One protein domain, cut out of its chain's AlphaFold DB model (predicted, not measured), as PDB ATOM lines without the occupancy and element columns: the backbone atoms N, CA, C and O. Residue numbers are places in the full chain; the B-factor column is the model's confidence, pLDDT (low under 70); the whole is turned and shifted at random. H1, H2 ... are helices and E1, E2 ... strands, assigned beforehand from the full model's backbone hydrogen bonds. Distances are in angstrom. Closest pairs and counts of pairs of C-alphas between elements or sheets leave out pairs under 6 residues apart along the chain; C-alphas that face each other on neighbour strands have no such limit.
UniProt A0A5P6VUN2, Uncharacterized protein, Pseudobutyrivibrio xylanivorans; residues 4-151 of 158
ATOM      1  N   LYS A   4      10.420  21.626  40.660       82.69
ATOM      2  CA  LYS A   4       9.638  21.503  39.417       82.69
ATOM      3  C   LYS A   4      10.397  21.980  38.170       82.69
ATOM      4  O   LYS A   4      10.356  21.302  37.150       82.69
ATOM      5  N   TYR A   5      11.126  23.096  38.258       87.12
ATOM      6  CA  TYR A   5      11.948  23.594  37.144       87.12
ATOM      7  C   TYR A   5      13.161  22.697  36.899       87.12
ATOM      8  O   TYR A   5      13.490  22.427  35.751       87.12
ATOM      9  N   LEU A   6      13.780  22.181  37.966       89.31
ATOM     10  CA  LEU A   6      14.874  21.217  37.842       89.31
ATOM     11  C   LEU A   6      14.409  19.928  37.144       89.31
ATOM     12  O   LEU A   6      15.070  19.473  36.217       89.31
ATOM     13  N   CYS A   7      13.255  19.372  37.533       89.31
ATOM     14  CA  CYS A   7      12.677  18.203  36.866       89.31
ATOM     15  C   CYS A   7      12.346  18.474  35.392       89.31
ATOM     16  O   CYS A   7      12.611  17.620  34.553       89.31
ATOM     17  N   GLY A   8      11.812  19.657  35.064       92.88
ATOM     18  CA  GLY A   8      11.529  20.038  33.677       92.88
ATOM     19  C   GLY A   8      12.792  20.113  32.813       92.88
ATOM     20  O   GLY A   8      12.814  19.568  31.714       92.88
ATOM     21  N   ILE A   9      13.863  20.721  33.333       93.69
ATOM     22  CA  ILE A   9      15.157  20.807  32.637       93.69
ATOM     23  C   ILE A   9      15.763  19.414  32.440       93.69
ATOM     24  O   ILE A   9      16.183  19.084  31.335       93.69
ATOM     25  N   LEU A  10      15.769  18.575  33.481       93.62
ATOM     26  CA  LEU A  10      16.260  17.197  33.380       93.62
ATOM     27  C   LEU A  10      15.471  16.391  32.339       93.62
ATOM     28  O   LEU A  10      16.072  15.695  31.527       93.62
ATOM     29  N   GLY A  11      14.143  16.532  32.319       95.25
ATOM     30  CA  GLY A  11      13.293  15.898  31.311       95.25
ATOM     31  C   GLY A  11      13.628  16.351  29.888       95.25
ATOM     32  O   GLY A  11      13.770  15.517  29.000       95.25
ATOM     33  N   ALA A  12      13.827  17.655  29.674       93.94
ATOM     34  CA  ALA A  12      14.207  18.193  28.368       93.94
ATOM     35  C   ALA A  12      15.579  17.679  27.896       93.94
ATOM     36  O   ALA A  12      15.723  17.306  26.734       93.94
ATOM     37  N   ILE A  13      16.565  17.603  28.797       95.31
ATOM     38  CA  ILE A  13      17.901  17.068  28.489       95.31
ATOM     39  C   ILE A  13      17.818  15.584  28.108       95.31
ATOM     40  O   ILE A  13      18.421  15.176  27.118       95.31
ATOM     41  N   LEU A  14      17.048  14.781  28.851       94.69
ATOM     42  CA  LEU A  14      16.868  13.356  28.556       94.69
ATOM     43  C   LEU A  14      16.177  13.128  27.207       94.69
ATOM     44  O   LEU A  14      16.595  12.255  26.447       94.69
ATOM     45  N   LEU A  15      15.146  13.915  26.890       95.31
ATOM     46  CA  LEU A  15      14.463  13.838  25.596       95.31
ATOM     47  C   LEU A  15      15.395  14.230  24.450       95.31
ATOM     48  O   LEU A  15      15.469  13.514  23.457       95.31
ATOM     49  N   TYR A  16      16.147  15.321  24.609       95.12
ATOM     50  CA  TYR A  16      17.119  15.752  23.609       95.12
ATOM     51  C   TYR A  16      18.189  14.683  23.358       95.12
ATOM     52  O   TYR A  16      18.461  14.355  22.207       95.12
ATOM     53  N   GLY A  17      18.746  14.095  24.422       93.56
ATOM     54  CA  GLY A  17      19.732  13.021  24.308       93.56
ATOM     55  C   GLY A  17      19.198  11.802  23.554       93.56
ATOM     56  O   GLY A  17      19.880  11.290  22.671       93.56
ATOM     57  N   ASN A  18      17.959  11.381  23.836       94.56
ATOM     58  CA  ASN A  18      17.322  10.271  23.118       94.56
ATOM     59  C   ASN A  18      17.075  10.598  21.641       94.56
ATOM     60  O   ASN A  18      17.394   9.786  20.780       94.56
ATOM     61  N   ILE A  19      16.546  11.787  21.334       95.12
ATOM     62  CA  ILE A  19      16.314  12.219  19.947       95.12
ATOM     63  C   ILE A  19      17.634  12.263  19.176       95.12
ATOM     64  O   ILE A  19      17.691  11.820  18.033       95.12
ATOM     65  N   TYR A  20      18.698  12.769  19.800       94.50
ATOM     66  CA  TYR A  20      20.019  12.819  19.184       94.50
ATOM     67  C   TYR A  20      20.588  11.417  18.924       94.50
ATOM     68  O   TYR A  20      21.101  11.167  17.833       94.50
ATOM     69  N   ALA A  21      20.466  10.497  19.887       94.12
ATOM     70  CA  ALA A  21      20.924   9.117  19.734       94.12
ATOM     71  C   ALA A  21      20.175   8.402  18.597       94.12
ATOM     72  O   ALA A  21      20.799   7.932  17.651       94.12
ATOM     73  N   VAL A  22      18.839   8.436  18.621       95.94
ATOM     74  CA  VAL A  22      18.001   7.829  17.575       95.94
ATOM     75  C   VAL A  22      18.256   8.470  16.211       95.94
ATOM     76  O   VAL A  22      18.351   7.771  15.209       95.94
ATOM     77  N   GLY A  23      18.400   9.796  16.153       96.06
ATOM     78  CA  GLY A  23      18.722  10.498  14.910       96.06
ATOM     79  C   GLY A  23      20.076  10.082  14.330       96.06
ATOM     80  O   GLY A  23      20.196   9.927  13.119       96.06
ATOM     81  N   THR A  24      21.071   9.850  15.191       95.88
ATOM     82  CA  THR A  24      22.398   9.350  14.793       95.88
ATOM     83  C   THR A  24      22.303   7.936  14.220       95.88
ATOM     84  O   THR A  24      22.885   7.668  13.172       95.88
ATOM     85  N   ASP A  25      21.537   7.055  14.863       97.00
ATOM     86  CA  ASP A  25      21.345   5.675  14.406       97.00
ATOM     87  C   ASP A  25      20.597   5.608  13.068       97.00
ATOM     88  O   ASP A  25      21.005   4.881  12.166       97.00
ATOM     89  N   ILE A  26      19.543   6.412  12.890       96.19
ATOM     90  CA  ILE A  26      18.804   6.487  11.620       96.19
ATOM     91  C   ILE A  26      19.706   6.996  10.488       96.19
ATOM     92  O   ILE A  26      19.687   6.430   9.395       96.19
ATOM     93  N   ASP A  27      20.506   8.039  10.736       96.38
ATOM     94  CA  ASP A  27      21.444   8.582   9.743       96.38
ATOM     95  C   ASP A  27      22.517   7.553   9.358       96.38
ATOM     96  O   ASP A  27      22.839   7.390   8.179       96.38
ATOM     97  N   ALA A  28      23.058   6.827  10.340       96.88
ATOM     98  CA  ALA A  28      24.038   5.772  10.104       96.88
ATOM     99  C   ALA A  28      23.451   4.609   9.297       96.88
ATOM    100  O   ALA A  28      24.077   4.162   8.333       96.88
ATOM    101  N   LEU A  29      22.241   4.170   9.653       96.50
ATOM    102  CA  LEU A  29      21.537   3.096   8.961       96.50
ATOM    103  C   LEU A  29      21.286   3.472   7.502       96.50
ATOM    104  O   LEU A  29      21.652   2.707   6.615       96.50
ATOM    105  N   ALA A  30      20.739   4.667   7.257       96.69
ATOM    106  CA  ALA A  30      20.440   5.150   5.913       96.69
ATOM    107  C   ALA A  30      21.700   5.246   5.040       96.69
ATOM    108  O   ALA A  30      21.723   4.735   3.922       96.69
ATOM    109  N   GLN A  31      22.778   5.851   5.551       96.38
ATOM    110  CA  GLN A  31      24.047   5.927   4.818       96.38
ATOM    111  C   GLN A  31      24.635   4.544   4.532       96.38
ATOM    112  O   GLN A  31      25.136   4.303   3.429       96.38
ATOM    113  N   GLY A  32      24.582   3.646   5.518       96.94
ATOM    114  CA  GLY A  32      25.114   2.298   5.396       96.94
ATOM    115  C   GLY A  32      24.347   1.460   4.378       96.94
ATOM    116  O   GLY A  32      24.967   0.831   3.519       96.94
ATOM    117  N   SER A  33      23.011   1.499   4.413       96.69
ATOM    118  CA  SER A  33      22.162   0.788   3.454       96.69
ATOM    119  C   SER A  33      22.318   1.355   2.053       96.69
ATOM    120  O   SER A  33      22.577   0.600   1.123       96.69
ATOM    121  N   THR A  34      22.269   2.682   1.892       97.44
ATOM    122  CA  THR A  34      22.462   3.316   0.581       97.44
ATOM    123  C   THR A  34      23.818   2.954  -0.017       97.44
ATOM    124  O   THR A  34      23.866   2.528  -1.166       97.44
ATOM    125  N   SER A  35      24.908   3.047   0.752       97.62
ATOM    126  CA  SER A  35      26.240   2.686   0.249       97.62
ATOM    127  C   SER A  35      26.349   1.204  -0.101       97.62
ATOM    128  O   SER A  35      26.890   0.870  -1.151       97.62
ATOM    129  N   SER A  36      25.816   0.320   0.748       97.94
ATOM    130  CA  SER A  36      25.837  -1.126   0.499       97.94
ATOM    131  C   SER A  36      25.070  -1.485  -0.770       97.94
ATOM    132  O   SER A  36      25.601  -2.192  -1.621       97.94
ATOM    133  N   TYR A  37      23.858  -0.948  -0.938       97.94
ATOM    134  CA  TYR A  37      23.041  -1.188  -2.125       97.94
ATOM    135  C   TYR A  37      23.687  -0.616  -3.381       97.94
ATOM    136  O   TYR A  37      23.675  -1.277  -4.413       97.94
ATOM    137  N   SER A  38      24.273   0.582  -3.326       98.00
ATOM    138  CA  SER A  38      24.968   1.155  -4.484       98.00
ATOM    139  C   SER A  38      26.169   0.311  -4.908       98.00
ATOM    140  O   SER A  38      26.303   0.014  -6.090       98.00
ATOM    141  N   ILE A  39      27.010  -0.120  -3.963       98.31
ATOM    142  CA  ILE A  39      28.157  -0.989  -4.268       98.31
ATOM    143  C   ILE A  39      27.676  -2.323  -4.838       98.31
ATOM    144  O   ILE A  39      28.203  -2.776  -5.847       98.31
ATOM    145  N   MET A  40      26.658  -2.931  -4.228       97.81
ATOM    146  CA  MET A  40      26.129  -4.211  -4.684       97.81
ATOM    147  C   MET A  40      25.519  -4.117  -6.090       97.81
ATOM    148  O   MET A  40      25.808  -4.960  -6.931       97.81
ATOM    149  N   ASN A  41      24.738  -3.072  -6.378       97.56
ATOM    150  CA  ASN A  41      24.192  -2.845  -7.719       97.56
ATOM    151  C   ASN A  41      25.295  -2.626  -8.762       97.56
ATOM    152  O   ASN A  41      25.167  -3.125  -9.876       97.56
ATOM    153  N   ASN A  42      26.379  -1.927  -8.410       97.69
ATOM    154  CA  ASN A  42      27.520  -1.767  -9.312       97.69
ATOM    155  C   ASN A  42      28.208  -3.109  -9.590       97.69
ATOM    156  O   ASN A  42      28.457  -3.427 -10.743       97.69
ATOM    157  N   ILE A  43      28.433  -3.929  -8.556       98.00
ATOM    158  CA  ILE A  43      28.991  -5.279  -8.714       98.00
ATOM    159  C   ILE A  43      28.110  -6.119  -9.646       98.00
ATOM    160  O   ILE A  43      28.617  -6.733 -10.576       98.00
ATOM    161  N   VAL A  44      26.792  -6.141  -9.422       96.81
ATOM    162  CA  VAL A  44      25.854  -6.883 -10.282       96.81
ATOM    163  C   VAL A  44      25.876  -6.349 -11.716       96.81
ATOM    164  O   VAL A  44      25.850  -7.142 -12.656       96.81
ATOM    165  N   GLY A  45      25.967  -5.028 -11.892       96.81
ATOM    166  CA  GLY A  45      26.152  -4.395 -13.197       96.81
ATOM    167  C   GLY A  45      27.418  -4.882 -13.904       96.81
ATOM    168  O   GLY A  45      27.339  -5.329 -15.042       96.81
ATOM    169  N   ASP A  46      28.553  -4.906 -13.207       97.62
ATOM    170  CA  ASP A  46      29.831  -5.351 -13.772       97.62
ATOM    171  C   ASP A  46      29.836  -6.858 -14.098       97.62
ATOM    172  O   ASP A  46      30.422  -7.282 -15.098       97.62
ATOM    173  N   ILE A  47      29.143  -7.682 -13.300       96.62
ATOM    174  CA  ILE A  47      28.910  -9.105 -13.609       96.62
ATOM    175  C   ILE A  47      28.076  -9.236 -14.894       96.62
ATOM    176  O   ILE A  47      28.396 -10.061 -15.755       96.62
ATOM    177  N   ALA A  48      27.027  -8.421 -15.052       95.31
ATOM    178  CA  ALA A  48      26.181  -8.418 -16.244       95.31
ATOM    179  C   ALA A  48      26.950  -7.970 -17.496       95.31
ATOM    180  O   ALA A  48      26.870  -8.635 -18.531       95.31
ATOM    181  N   ASP A  49      27.746  -6.907 -17.386       95.81
ATOM    182  CA  ASP A  49      28.598  -6.402 -18.465       95.81
ATOM    183  C   ASP A  49      29.670  -7.426 -18.869       95.81
ATOM    184  O   ASP A  49      30.009  -7.553 -20.048       95.81
ATOM    185  N   SER A  50      30.137  -8.229 -17.909       93.19
ATOM    186  CA  SER A  50      31.055  -9.354 -18.137       93.19
ATOM    187  C   SER A  50      30.371 -10.614 -18.691       93.19
ATOM    188  O   SER A  50      31.039 -11.624 -18.894       93.19
ATOM    189  N   GLN A  51      29.055 -10.579 -18.947       93.44
ATOM    190  CA  GLN A  51      28.241 -11.720 -19.399       93.44
ATOM    191  C   GLN A  51      28.270 -12.924 -18.440       93.44
ATOM    192  O   GLN A  51      28.125 -14.073 -18.856       93.44
ATOM    193  N   LEU A  52      28.433 -12.655 -17.142       93.62
ATOM    194  CA  LEU A  52      28.494 -13.659 -16.079       93.62
ATOM    195  C   LEU A  52      27.171 -13.794 -15.307       93.62
ATOM    196  O   LEU A  52      27.149 -14.415 -14.253       93.62
ATOM    197  N   ILE A  53      26.073 -13.228 -15.820       91.94
ATOM    198  CA  ILE A  53      24.719 -13.464 -15.302       91.94
ATOM    199  C   ILE A  53      24.097 -14.640 -16.060       91.94
ATOM    200  O   ILE A  53      23.773 -14.522 -17.242       91.94
ATOM    201  N   SER A  54      23.936 -15.771 -15.376       91.25
ATOM    202  CA  SER A  54      23.305 -16.992 -15.889       91.25
ATOM    203  C   SER A  54      22.711 -17.819 -14.747       91.25
ATOM    204  O   SER A  54      23.216 -17.759 -13.626       91.25
ATOM    205  N   ASP A  55      21.701 -18.632 -15.063       89.38
ATOM    206  CA  ASP A  55      21.146 -19.665 -14.172       89.38
ATOM    207  C   ASP A  55      22.097 -20.870 -14.017       89.38
ATOM    208  O   ASP A  55      21.887 -21.740 -13.178       89.38
ATOM    209  N   GLU A  56      23.140 -20.948 -14.850       91.94
ATOM    210  CA  GLU A  56      24.193 -21.970 -14.765       91.94
ATOM    211  C   GLU A  56      25.310 -21.594 -13.780       91.94
ATOM    212  O   GLU A  56      26.187 -22.418 -13.515       91.94
ATOM    213  N   TYR A  57      25.298 -20.359 -13.268       96.50
ATOM    214  CA  TYR A  57      26.304 -19.857 -12.344       96.50
ATOM    215  C   TYR A  57      25.746 -19.669 -10.944       96.50
ATOM    216  O   TYR A  57      24.634 -19.178 -10.761       96.50
ATOM    217  N   GLU A  58      26.587 -19.973  -9.961       97.62
ATOM    218  CA  GLU A  58      26.365 -19.593  -8.571       97.62
ATOM    219  C   GLU A  58      27.294 -18.435  -8.183       97.62
ATOM    220  O   GLU A  58      28.379 -18.274  -8.745       97.62
ATOM    221  N   TYR A  59      26.901 -17.621  -7.205       98.25
ATOM    222  CA  TYR A  59      27.616 -16.391  -6.858       98.25
ATOM    223  C   TYR A  59      28.091 -16.421  -5.409       98.25
ATOM    224  O   TYR A  59      27.375 -16.841  -4.499       98.25
ATOM    225  N   ALA A  60      29.316 -15.953  -5.181       98.00
ATOM    226  CA  ALA A  60      29.931 -15.927  -3.863       98.00
ATOM    227  C   ALA A  60      30.629 -14.587  -3.609       98.00
ATOM    228  O   ALA A  60      31.572 -14.217  -4.308       98.00
ATOM    229  N   PHE A  61      30.193 -13.878  -2.566       97.94
ATOM    230  CA  PHE A  61      30.703 -12.555  -2.204       97.94
ATOM    231  C   PHE A  61      31.526 -12.610  -0.912       97.94
ATOM    232  O   PHE A  61      31.100 -13.171   0.103       97.94
ATOM    233  N   PHE A  62      32.718 -12.018  -0.940       97.44
ATOM    234  CA  PHE A  62      33.684 -12.075   0.156       97.44
ATOM    235  C   PHE A  62      34.130 -10.689   0.598       97.44
ATOM    236  O   PHE A  62      34.369  -9.807  -0.221       97.44
ATOM    237  N   GLY A  63      34.337 -10.532   1.902       95.88
ATOM    238  CA  GLY A  63      34.764  -9.272   2.498       95.88
ATOM    239  C   GLY A  63      33.610  -8.476   3.089       95.88
ATOM    240  O   GLY A  63      32.456  -8.632   2.717       95.88
ATOM    241  N   ASN A  64      33.916  -7.618   4.050       95.19
ATOM    242  CA  ASN A  64      32.940  -6.727   4.651       95.19
ATOM    243  C   ASN A  64      32.639  -5.550   3.711       95.19
ATOM    244  O   ASN A  64      33.545  -4.768   3.397       95.19
ATOM    245  N   ILE A  65      31.387  -5.385   3.278       96.94
ATOM    246  CA  ILE A  65      31.015  -4.295   2.362       96.94
ATOM    247  C   ILE A  65      31.274  -2.907   2.972       96.94
ATOM    248  O   ILE A  65      31.710  -1.996   2.271       96.94
ATOM    249  N   GLY A  66      31.133  -2.763   4.295       95.94
ATOM    250  CA  GLY A  66      31.433  -1.542   5.054       95.94
ATOM    251  C   GLY A  66      32.913  -1.140   5.085       95.94
ATOM    252  O   GLY A  66      33.243  -0.024   5.518       95.94
ATOM    253  N   ALA A  67      33.794  -2.047   4.650       95.62
ATOM    254  CA  ALA A  67      35.231  -1.848   4.493       95.62
ATOM    255  C   ALA A  67      35.660  -1.661   3.026       95.62
ATOM    256  O   ALA A  67      36.841  -1.426   2.770       95.62
ATOM    257  N   ASN A  68      34.736  -1.750   2.061       97.50
ATOM    258  CA  ASN A  68      35.027  -1.437   0.664       97.50
ATOM    259  C   ASN A  68      35.421   0.049   0.513       97.50
ATOM    260  O   ASN A  68      34.881   0.922   1.197       97.50
ATOM    261  N   VAL A  69      36.348   0.348  -0.403       96.81
ATOM    262  CA  VAL A  69      36.884   1.705  -0.622       96.81
ATOM    263  C   VAL A  69      35.821   2.725  -1.056       96.81
ATOM    264  O   VAL A  69      35.948   3.914  -0.767       96.81
ATOM    265  N   MET A  70      34.750   2.271  -1.706       96.88
ATOM    266  CA  MET A  70      33.632   3.106  -2.151       96.88
ATOM    267  C   MET A  70      32.565   3.314  -1.072       96.88
ATOM    268  O   MET A  70      31.627   4.083  -1.282       96.88
ATOM    269  N   PHE A  71      32.681   2.659   0.088       97.62
ATOM    270  CA  PHE A  71      31.672   2.753   1.136       97.62
ATOM    271  C   PHE A  71      31.649   4.151   1.758       97.62
ATOM    272  O   PHE A  71      32.584   4.575   2.448       97.62
ATOM    273  N   LYS A  72      30.552   4.885   1.546       95.88
ATOM    274  CA  LYS A  72      30.419   6.260   2.018       95.88
ATOM    275  C   LYS A  72      29.806   6.298   3.415       95.88
ATOM    276  O   LYS A  72      28.675   5.884   3.638       95.88
ATOM    277  N   LYS A  73      30.548   6.883   4.356       94.12
ATOM    278  CA  LYS A  73      30.096   7.141   5.728       94.12
ATOM    279  C   LYS A  73      30.657   8.454   6.264       94.12
ATOM    280  O   LYS A  73      31.757   8.860   5.881       94.12
ATOM    281  N   ASN A  74      29.898   9.119   7.128       93.12
ATOM    282  CA  ASN A  74      30.323  10.305   7.873       93.12
ATOM    283  C   ASN A  74      30.742   9.939   9.317       93.12
ATOM    284  O   ASN A  74      30.794   8.767   9.696       93.12
ATOM    285  N   GLU A  75      31.041  10.942  10.147       92.69
ATOM    286  CA  GLU A  75      31.400  10.717  11.555       92.69
ATOM    287  C   GLU A  75      30.263  10.121  12.401       92.69
ATOM    288  O   GLU A  75      30.538   9.405  13.365       92.69
ATOM    289  N   LEU A  76      29.000  10.411  12.066       91.12
ATOM    290  CA  LEU A  76      27.833   9.929  12.812       91.12
ATOM    291  C   LEU A  76      27.706   8.413  12.711       91.12
ATOM    292  O   LEU A  76      27.453   7.762  13.721       91.12
ATOM    293  N   TYR A  77      28.040   7.838  11.555       93.62
ATOM    294  CA  TYR A  77      28.144   6.390  11.389       93.62
ATOM    295  C   TYR A  77      29.091   5.747  12.415       93.62
ATOM    296  O   TYR A  77      28.824   4.671  12.941       93.62
ATOM    297  N   GLY A  78      30.204   6.408  12.750       91.69
ATOM    298  CA  GLY A  78      31.134   5.922  13.772       91.69
ATOM    299  C   GLY A  78      30.559   5.972  15.193       91.69
ATOM    300  O   GLY A  78      30.894   5.111  16.010       91.69
ATOM    301  N   ARG A  79      29.685   6.947  15.470       92.69
ATOM    302  CA  ARG A  79      29.083   7.219  16.787       92.69
ATOM    303  C   ARG A  79      27.789   6.455  17.053       92.69
ATOM    304  O   ARG A  79      27.410   6.343  18.213       92.69
ATOM    305  N   ALA A  80      27.137   5.969  16.002       94.38
ATOM    306  CA  ALA A  80      25.924   5.174  16.101       94.38
ATOM    307  C   ALA A  80      26.145   3.870  16.878       94.38
ATOM    308  O   ALA A  80      27.280   3.387  17.024       94.38
ATOM    309  N   ASP A  81      25.045   3.287  17.337       93.44
ATOM    310  CA  ASP A  81      25.026   1.938  17.876       93.44
ATOM    311  C   ASP A  81      25.471   0.911  16.817       93.44
ATOM    312  O   ASP A  81      25.323   1.116  15.611       93.44
ATOM    313  N   ALA A  82      26.053  -0.209  17.252       90.50
ATOM    314  CA  ALA A  82      26.530  -1.250  16.345       90.50
ATOM    315  C   ALA A  82      25.412  -1.822  15.456       90.50
ATOM    316  O   ALA A  82      25.669  -2.118  14.290       90.50
ATOM    317  N   PHE A  83      24.179  -1.924  15.963       87.50
ATOM    318  CA  PHE A  83      23.033  -2.425  15.200       87.50
ATOM    319  C   PHE A  83      22.562  -1.454  14.112       87.50
ATOM    320  O   PHE A  83      21.946  -1.879  13.138       87.50
ATOM    321  N   ALA A  84      22.874  -0.164  14.242       93.12
ATOM    322  CA  ALA A  84      22.539   0.853  13.250       93.12
ATOM    323  C   ALA A  84      23.580   0.962  12.121       93.12
ATOM    324  O   ALA A  84      23.343   1.613  11.105       93.12
ATOM    325  N   LYS A  85      24.744   0.317  12.261       94.81
ATOM    326  CA  LYS A  85      25.847   0.376  11.290       94.81
ATOM    327  C   LYS A  85      25.659  -0.628  10.154       94.81
ATOM    328  O   LYS A  85      26.444  -1.571  10.017       94.81
ATOM    329  N   PHE A  86      24.626  -0.422   9.337       93.69
ATOM    330  CA  PHE A  86      24.353  -1.266   8.168       93.69
ATOM    331  C   PHE A  86      25.579  -1.380   7.261       93.69
ATOM    332  O   PHE A  86      26.264  -0.394   7.003       93.69
ATOM    333  N   GLY A  87      25.839  -2.584   6.758       90.25
ATOM    334  CA  GLY A  87      27.032  -2.885   5.972       90.25
ATOM    335  C   GLY A  87      28.240  -3.250   6.831       90.25
ATOM    336  O   GLY A  87      29.264  -3.617   6.278       90.25
ATOM    337  N   THR A  88      28.134  -3.207   8.165       91.81
ATOM    338  CA  THR A  88      29.129  -3.802   9.068       91.81
ATOM    339  C   THR A  88      28.758  -5.252   9.325       91.81
ATOM    340  O   THR A  88      27.896  -5.552  10.149       91.81
ATOM    341  N   MET A  89      29.409  -6.161   8.609       90.25
ATOM    342  CA  MET A  89      29.181  -7.594   8.761       90.25
ATOM    343  C   MET A  89      29.993  -8.164   9.931       90.25
ATOM    344  O   MET A  89      31.043  -7.635  10.305       90.25
ATOM    345  N   MET A  90      29.508  -9.263  10.515       85.38
ATOM    346  CA  MET A  90      30.311 -10.060  11.443       85.38
ATOM    347  C   MET A  90      31.496 -10.678  10.700       85.38
ATOM    348  O   MET A  90      31.367 -11.060   9.548       85.38
ATOM    349  N   THR A  91      32.635 -10.844  11.369       80.88
ATOM    350  CA  THR A  91      33.878 -11.313  10.729       80.88
ATOM    351  C   THR A  91      33.907 -12.809  10.418       80.88
ATOM    352  O   THR A  91      34.831 -13.270   9.756       80.88
ATOM    353  N   LYS A  92      32.945 -13.596  10.915       91.75
ATOM    354  CA  LYS A  92      32.898 -15.035  10.629       91.75
ATOM    355  C   LYS A  92      32.419 -15.273   9.191       91.75
ATOM    356  O   LYS A  92      31.402 -14.688   8.816       91.75
ATOM    357  N   PRO A  93      33.074 -16.150   8.412       92.00
ATOM    358  CA  PRO A  93      32.774 -16.320   6.991       92.00
ATOM    359  C   PRO A  93      31.330 -16.773   6.734       92.00
ATOM    360  O   PRO A  93      30.683 -16.240   5.841       92.00
ATOM    361  N   ASP A  94      30.777 -17.664   7.559       93.06
ATOM    362  CA  ASP A  94      29.381 -18.118   7.459       93.06
ATOM    363  C   ASP A  94      28.365 -16.984   7.697       93.06
ATOM    364  O   ASP A  94      27.267 -16.977   7.141       93.06
ATOM    365  N   MET A  95      28.730 -16.001   8.520       93.94
ATOM    366  CA  MET A  95      27.889 -14.840   8.805       93.94
ATOM    367  C   MET A  95      27.998 -13.772   7.716       93.94
ATOM    368  O   MET A  95      26.987 -13.162   7.370       93.94
ATOM    369  N   VAL A  96      29.194 -13.563   7.153       95.19
ATOM    370  CA  VAL A  96      29.389 -12.721   5.958       95.19
ATOM    371  C   VAL A  96      28.563 -13.279   4.805       95.19
ATOM    372  O   VAL A  96      27.781 -12.551   4.203       95.19
ATOM    373  N   HIS A  97      28.656 -14.587   4.572       96.81
ATOM    374  CA  HIS A  97      27.888 -15.288   3.552       96.81
ATOM    375  C   HIS A  97      26.377 -15.037   3.678       96.81
ATOM    376  O   HIS A  97      25.749 -14.540   2.746       96.81
ATOM    377  N   LYS A  98      25.805 -15.259   4.869       96.06
ATOM    378  CA  LYS A  98      24.384 -14.970   5.144       96.06
ATOM    379  C   LYS A  98      24.015 -13.500   4.972       96.06
ATOM    380  O   LYS A  98      22.902 -13.197   4.558       96.06
ATOM    381  N   SER A  99      24.932 -12.592   5.298       95.75
ATOM    382  CA  SER A  99      24.710 -11.155   5.115       95.75
ATOM    383  C   SER A  99      24.603 -10.801   3.631       95.75
ATOM    384  O   SER A  99      23.787  -9.961   3.273       95.75
ATOM    385  N   TYR A 100      25.378 -11.462   2.768       97.25
ATOM    386  CA  TYR A 100      25.275 -11.280   1.322       97.25
ATOM    387  C   TYR A 100      24.018 -11.894   0.719       97.25
ATOM    388  O   TYR A 100      23.449 -11.264  -0.162       97.25
ATOM    389  N   ILE A 101      23.552 -13.044   1.217       96.44
ATOM    390  CA  ILE A 101      22.240 -13.589   0.824       96.44
ATOM    391  C   ILE A 101      21.154 -12.536   1.077       96.44
ATOM    392  O   ILE A 101      20.455 -12.137   0.154       96.44
ATOM    393  N   GLY A 102      21.094 -11.993   2.300       95.38
ATOM    394  CA  GLY A 102      20.128 -10.940   2.627       95.38
ATOM    395  C   GLY A 102      20.314  -9.668   1.796       95.38
ATOM    396  O   GLY A 102      19.338  -9.073   1.361       95.38
ATOM    397  N   LEU A 103      21.557  -9.264   1.522       96.00
ATOM    398  CA  LEU A 103      21.830  -8.071   0.717       96.00
ATOM    399  C   LEU A 103      21.376  -8.227  -0.741       96.00
ATOM    400  O   LEU A 103      20.889  -7.262  -1.323       96.00
ATOM    401  N   VAL A 104      21.556  -9.413  -1.328       95.81
ATOM    402  CA  VAL A 104      21.093  -9.749  -2.684       95.81
ATOM    403  C   VAL A 104      19.566  -9.732  -2.741       95.81
ATOM    404  O   VAL A 104      19.001  -9.094  -3.634       95.81
ATOM    405  N   ASP A 105      18.910 -10.332  -1.744       94.88
ATOM    406  CA  ASP A 105      17.453 -10.299  -1.599       94.88
ATOM    407  C   ASP A 105      16.931  -8.854  -1.469       94.88
ATOM    408  O   ASP A 105      15.977  -8.469  -2.149       94.88
ATOM    409  N   ASP A 106      17.585  -8.027  -0.646       94.81
ATOM    410  CA  ASP A 106      17.192  -6.637  -0.379       94.81
ATOM    411  C   ASP A 106      17.273  -5.740  -1.625       94.81
ATOM    412  O   ASP A 106      16.458  -4.826  -1.785       94.81
ATOM    413  N   ILE A 107      18.236  -5.986  -2.524       94.88
ATOM    414  CA  ILE A 107      18.324  -5.259  -3.803       94.88
ATOM    415  C   ILE A 107      17.394  -5.832  -4.883       94.88
ATOM    416  O   ILE A 107      17.285  -5.245  -5.960       94.88
ATOM    417  N   GLY A 108      16.699  -6.939  -4.603       92.44
ATOM    418  CA  GLY A 108      15.691  -7.526  -5.485       92.44
ATOM    419  C   GLY A 108      16.260  -8.206  -6.731       92.44
ATOM    420  O   GLY A 108      15.574  -8.262  -7.754       92.44
ATOM    421  N   ILE A 109      17.502  -8.695  -6.668       89.12
ATOM    422  CA  ILE A 109      18.139  -9.428  -7.768       89.12
ATOM    423  C   ILE A 109      18.090 -10.926  -7.471       89.12
ATOM    424  O   ILE A 109      18.441 -11.363  -6.382       89.12
ATOM    425  N   ASN A 110      17.693 -11.716  -8.467       89.38
ATOM    426  CA  ASN A 110      17.701 -13.172  -8.376       89.38
ATOM    427  C   ASN A 110      19.065 -13.722  -8.821       89.38
ATOM    428  O   ASN A 110      19.271 -13.941 -10.014       89.38
ATOM    429  N   LEU A 111      19.991 -13.898  -7.876       94.00
ATOM    430  CA  LEU A 111      21.255 -14.616  -8.078       94.00
ATOM    431  C   LEU A 111      21.258 -15.877  -7.217       94.00
ATOM    432  O   LEU A 111      20.991 -15.788  -6.019       94.00
ATOM    433  N   GLU A 112      21.613 -17.022  -7.798       96.38
ATOM    434  CA  GLU A 112      21.782 -18.259  -7.031       96.38
ATOM    435  C   GLU A 112      23.062 -18.163  -6.194       96.38
ATOM    436  O   GLU A 112      24.179 -18.213  -6.709       96.38
ATOM    437  N   ILE A 113      22.926 -17.949  -4.891       97.25
ATOM    438  CA  ILE A 113      24.081 -17.836  -3.999       97.25
ATOM    439  C   ILE A 113      24.544 -19.236  -3.608       97.25
ATOM    440  O   ILE A 113      23.725 -20.046  -3.184       97.25
ATOM    441  N   VAL A 114      25.856 -19.486  -3.712       98.00
ATOM    442  CA  VAL A 114      26.455 -20.790  -3.370       98.00
ATOM    443  C   VAL A 114      26.013 -21.275  -1.990       98.00
ATOM    444  O   VAL A 114      25.783 -20.475  -1.083       98.00
ATOM    445  N   ASP A 115      25.989 -22.585  -1.776       97.38
ATOM    446  CA  ASP A 115      25.796 -23.121  -0.434       97.38
ATOM    447  C   ASP A 115      26.980 -22.786   0.507       97.38
ATOM    448  O   ASP A 115      28.092 -22.432   0.093       97.38
ATOM    449  N   ASN A 116      26.754 -22.925   1.816       96.94
ATOM    450  CA  ASN A 116      27.751 -22.571   2.825       96.94
ATOM    451  C   ASN A 116      29.013 -23.462   2.795       96.94
ATOM    452  O   ASN A 116      30.096 -22.981   3.129       96.94
ATOM    453  N   ASP A 117      28.909 -24.737   2.418       97.25
ATOM    454  CA  ASP A 117      30.067 -25.632   2.320       97.25
ATOM    455  C   ASP A 117      30.947 -25.230   1.128       97.25
ATOM    456  O   ASP A 117      32.169 -25.107   1.272       97.25
ATOM    457  N   THR A 118      30.329 -24.918  -0.014       97.50
ATOM    458  CA  THR A 118      31.000 -24.369  -1.202       97.50
ATOM    459  C   THR A 118      31.648 -23.016  -0.897       97.50
ATOM    460  O   THR A 118      32.826 -22.802  -1.207       97.50
ATOM    461  N   TYR A 119      30.942 -22.125  -0.194       97.62
ATOM    462  CA  TYR A 119      31.482 -20.840   0.256       97.62
ATOM    463  C   TYR A 119      32.748 -21.008   1.110       97.62
ATOM    464  O   TYR A 119      33.774 -20.363   0.866       97.62
ATOM    465  N   LEU A 120      32.706 -21.905   2.102       96.88
ATOM    466  CA  LEU A 120      33.845 -22.183   2.976       96.88
ATOM    467  C   LEU A 120      34.993 -22.879   2.233       96.88
ATOM    468  O   LEU A 120      36.158 -22.628   2.550       96.88
ATOM    469  N   ALA A 121      34.704 -23.721   1.242       96.88
ATOM    470  CA  ALA A 121      35.732 -24.321   0.397       96.88
ATOM    471  C   ALA A 121      36.498 -23.246  -0.393       96.88
ATOM    472  O   ALA A 121      37.731 -23.253  -0.401       96.88
ATOM    473  N   ILE A 122      35.789 -22.275  -0.981       97.12
ATOM    474  CA  ILE A 122      36.397 -21.131  -1.680       97.12
ATOM    475  C   ILE A 122      37.218 -20.287  -0.704       97.12
ATOM    476  O   ILE A 122      38.392 -20.018  -0.975       97.12
ATOM    477  N   TYR A 123      36.642 -19.939   0.451       96.31
ATOM    478  CA  TYR A 123      37.308 -19.162   1.498       96.31
ATOM    479  C   TYR A 123      38.659 -19.770   1.912       96.31
ATOM    480  O   TYR A 123      39.658 -19.062   2.027       96.31
ATOM    481  N   ASN A 124      38.711 -21.094   2.086       95.81
ATOM    482  CA  ASN A 124      39.912 -21.809   2.525       95.81
ATOM    483  C   ASN A 124      40.873 -22.191   1.384       95.81
ATOM    484  O   ASN A 124      41.976 -22.663   1.649       95.81
ATOM    485  N   SER A 125      40.490 -21.993   0.119       95.19
ATOM    486  CA  SER A 125      41.299 -22.400  -1.041       95.19
ATOM    487  C   SER A 125      42.536 -21.526  -1.292       95.19
ATOM    488  O   SER A 125      43.402 -21.901  -2.082       95.19
ATOM    489  N   GLY A 126      42.606 -20.346  -0.666       95.19
ATOM    490  CA  GLY A 126      43.646 -19.342  -0.908       95.19
ATOM    491  C   GLY A 126      43.431 -18.496  -2.168       95.19
ATOM    492  O   GLY A 126      44.226 -17.602  -2.438       95.19
ATOM    493  N   ILE A 127      42.357 -18.714  -2.938       95.81
ATOM    494  CA  ILE A 127      42.094 -17.930  -4.155       95.81
ATOM    495  C   ILE A 127      41.929 -16.429  -3.865       95.81
ATOM    496  O   ILE A 127      42.470 -15.591  -4.586       95.81
ATOM    497  N   LEU A 128      41.280 -16.091  -2.747       96.69
ATOM    498  CA  LEU A 128      41.002 -14.713  -2.327       96.69
ATOM    499  C   LEU A 128      42.270 -13.919  -1.961       96.69
ATOM    500  O   LEU A 128      42.250 -12.688  -1.963       96.69
ATOM    501  N   ASP A 129      43.381 -14.604  -1.669       95.94
ATOM    502  CA  ASP A 129      44.685 -13.969  -1.434       95.94
ATOM    503  C   ASP A 129      45.312 -13.430  -2.720       95.94
ATOM    504  O   ASP A 129      46.151 -12.534  -2.673       95.94
ATOM    505  N   THR A 130      44.906 -13.974  -3.865       95.06
ATOM    506  CA  THR A 130      45.428 -13.587  -5.182       95.06
ATOM    507  C   THR A 130      44.550 -12.560  -5.891       95.06
ATOM    508  O   THR A 130      45.002 -11.925  -6.840       95.06
ATOM    509  N   MET A 131      43.312 -12.382  -5.424       97.56
ATOM    510  CA  MET A 131      42.356 -11.430  -5.983       97.56
ATOM    511  C   MET A 131      42.520 -10.051  -5.329       97.56
ATOM    512  O   MET A 131      42.627  -9.979  -4.098       97.56
ATOM    513  N   PRO A 132      42.490  -8.948  -6.093       97.81
ATOM    514  CA  PRO A 132      42.319  -7.622  -5.519       97.81
ATOM    515  C   PRO A 132      40.862  -7.408  -5.077       97.81
ATOM    516  O   PRO A 132      39.956  -8.131  -5.491       97.81
ATOM    517  N   ALA A 133      40.626  -6.424  -4.213       98.00
ATOM    518  CA  ALA A 133      39.276  -6.026  -3.827       98.00
ATOM    519  C   ALA A 133      38.599  -5.135  -4.884       98.00
ATOM    520  O   ALA A 133      39.242  -4.299  -5.518       98.00
ATOM    521  N   TYR A 134      37.281  -5.268  -5.021       98.38
ATOM    522  CA  TYR A 134      36.444  -4.429  -5.879       98.38
ATOM    523  C   TYR A 134      36.615  -2.932  -5.535       98.38
ATOM    524  O   TYR A 134      36.592  -2.586  -4.344       98.38
ATOM    525  N   PRO A 135      36.763  -2.018  -6.519       97.81
ATOM    526  CA  PRO A 135      36.460  -2.157  -7.954       97.81
ATOM    527  C   PRO A 135      37.632  -2.550  -8.865       97.81
ATOM    528  O   PRO A 135      37.528  -2.409 -10.080       97.81
ATOM    529  N   GLU A 136      38.761  -2.999  -8.320       97.88
ATOM    530  CA  GLU A 136      39.934  -3.303  -9.147       97.88
ATOM    531  C   GLU A 136      39.679  -4.480 -10.107       97.88
ATOM    532  O   GLU A 136      38.937  -5.420  -9.795       97.88
ATOM    533  N   GLU A 137      40.324  -4.454 -11.276       96.44
ATOM    534  CA  GLU A 137      40.233  -5.532 -12.267       96.44
ATOM    535  C   GLU A 137      40.717  -6.865 -11.669       96.44
ATOM    536  O   GLU A 137      41.754  -6.929 -11.007       96.44
ATOM    537  N   GLY A 138      39.958  -7.944 -11.883       96.75
ATOM    538  CA  GLY A 138      40.223  -9.259 -11.283       96.75
ATOM    539  C   GLY A 138      39.617  -9.463  -9.889       96.75
ATOM    540  O   GLY A 138      39.785 -10.533  -9.304       96.75
ATOM    541  N   SER A 139      38.883  -8.479  -9.358       97.81
ATOM    542  CA  SER A 139      38.068  -8.647  -8.144       97.81
ATOM    543  C   SER A 139      36.827  -9.523  -8.349       97.81
ATOM    544  O   SER A 139      36.292 -10.057  -7.375       97.81
ATOM    545  N   ILE A 140      36.402  -9.701  -9.603       98.31
ATOM    546  CA  ILE A 140      35.343 -10.610 -10.046       98.31
ATOM    547  C   ILE A 140      35.990 -11.635 -10.977       98.31
ATOM    548  O   ILE A 140      36.628 -11.257 -11.960       98.31
ATOM    549  N   ILE A 141      35.838 -12.923 -10.674       97.44
ATOM    550  CA  ILE A 141      36.318 -14.020 -11.523       97.44
ATOM    551  C   ILE A 141      35.265 -15.122 -11.606       97.44
ATOM    552  O   ILE A 141      34.527 -15.345 -10.653       97.44
ATOM    553  N   GLU A 142      35.239 -15.854 -12.714       96.75
ATOM    554  CA  GLU A 142      34.521 -17.126 -12.815       96.75
ATOM    555  C   GLU A 142      35.510 -18.275 -12.593       96.75
ATOM    556  O   GLU A 142      36.641 -18.253 -13.093       96.75
ATOM    557  N   LYS A 143      35.104 -19.267 -11.799       95.25
ATOM    558  CA  LYS A 143      35.850 -20.510 -11.643       95.25
ATOM    559  C   LYS A 143      34.919 -21.677 -11.342       95.25
ATOM    560  O   LYS A 143      34.335 -21.743 -10.264       95.25
ATOM    561  N   ASN A 144      34.914 -22.665 -12.234       93.81
ATOM    562  CA  ASN A 144      34.158 -23.914 -12.097       93.81
ATOM    563  C   ASN A 144      32.641 -23.697 -11.932       93.81
ATOM    564  O   ASN A 144      32.014 -24.394 -11.139       93.81
ATOM    565  N   GLY A 145      32.063 -22.736 -12.652       95.00
ATOM    566  CA  GLY A 145      30.641 -22.404 -12.562       95.00
ATOM    567  C   GLY A 145      30.284 -21.486 -11.390       95.00
ATOM    568  O   GLY A 145      29.109 -21.218 -11.172       95.00
ATOM    569  N   VAL A 146      31.275 -20.979 -10.647       98.00
ATOM    570  CA  VAL A 146      31.053 -20.023  -9.554       98.00
ATOM    571  C   VAL A 146      31.669 -18.676  -9.898       98.00
ATOM    572  O   VAL A 146      32.870 -18.577 -10.160       98.00
ATOM    573  N   VAL A 147      30.861 -17.623  -9.834       98.25
ATOM    574  CA  VAL A 147      31.314 -16.235  -9.905       98.25
ATOM    575  C   VAL A 147      31.722 -15.788  -8.504       98.25
ATOM    576  O   VAL A 147      30.902 -15.619  -7.601       98.25
ATOM    577  N   ILE A 148      33.024 -15.612  -8.313       98.44
ATOM    578  CA  ILE A 148      33.643 -15.241  -7.044       98.44
ATOM    579  C   ILE A 148      33.936 -13.746  -7.077       98.44
ATOM    580  O   ILE A 148      34.648 -13.264  -7.958       98.44
ATOM    581  N   VAL A 149      33.435 -13.026  -6.077       98.44
ATOM    582  CA  VAL A 149      33.617 -11.582  -5.939       98.44
ATOM    583  C   VAL A 149      34.305 -11.262  -4.620       98.44
ATOM    584  O   VAL A 149      33.763 -11.513  -3.541       98.44
ATOM    585  N   LYS A 150      35.484 -10.641  -4.688       98.31
ATOM    586  CA  LYS A 150      36.157 -10.075  -3.518       98.31
ATOM    587  C   LYS A 150      35.768  -8.608  -3.366       98.31
ATOM    588  O   LYS A 150      36.301  -7.726  -4.030       98.31
ATOM    589  N   VAL A 151      34.836  -8.339  -2.462       98.06
ATOM    590  CA  VAL A 151      34.274  -7.010  -2.207       98.06
ATOM    591  C   VAL A 151      35.216  -6.146  -1.375       98.06
ATOM    592  O   VAL A 151      35.292  -4.945  -1.599       98.06
TER     593      VAL A 151
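AT A GLANCE: This is residues 4 to 151 of the 158 residues of an uncharacterized protein of Pseudobutyrivibrio xylanivorans (UniProt A0A5P6VUN2). A small three-stranded sheet, with H3 and H4 packed on it, makes a compact head at one end of a very long helix, H1. H1 reaches the head with its last part, short H2 packs partway along it, and residues 4 to 20 stick out free. The 148 printed residues hold, in order, H1 E1 H2 H3 H4 E2 E3; the mixed sheet runs E1 E3 E2, and the class is mostly helix. The whole is loose, a rod of 73 by 28 by 24 A, radius of gyration of the C-alphas 19.4 A.

HOW THE PARTS SIT: Inner strand E3, residues 146 to 150, is parallel to E1, residues 58 to 62, at 16 degrees, with N 62 and O 149 2.8 A apart. E3 forms an antiparallel hairpin with E2, residues 140 to 143, with N 148 and O 141 2.8 A apart. H4, residues 116 to 124, lies over E1 at a height over the sheet of 9.4 A, only just not over E3, on which 2 of its C-alphas fall. H3, residues 93 to 106, only grazes the sheet; it touches H4 at a steep tilt of 58 degrees, opposite ways, closest at C-alphas 94 and 116, 6.6 A. H1, residues 4 to 49, only grazes the sheet with residues 40 to 47. H1 and H3 only just touch, with 3 pairs of C-alphas within 8 A, closest Tyr 37 and Leu 103, 7.5 A. H2, residues 75 to 79, touches H1, closest at C-alphas 28 and 77, 4.3 A. In H1, H2, H3 and H4 every O i to N i+4 pair is within hydrogen-bond range.

IN THESE COORDINATES: E1 spans 13.6 A, E3 12.7 A and E2 10.0 A. H1 runs 67.0 A from C-alpha 4 at (9.638, 21.503, 39.417); H3 spans 19.8 A, H4 12.2 A and H2 6.7 A. E3 ends at C-alpha 150, (36.157, -10.075, -3.518).

THE WHOLE: The C-alphas of Lys 4 and Asn 144, the two farthest apart, are 72.9 A apart. The printed part has no cut; the links E1 to H2, H2 to H3 and H4 to E2 are long. No printed residue is under 70 in pLDDT.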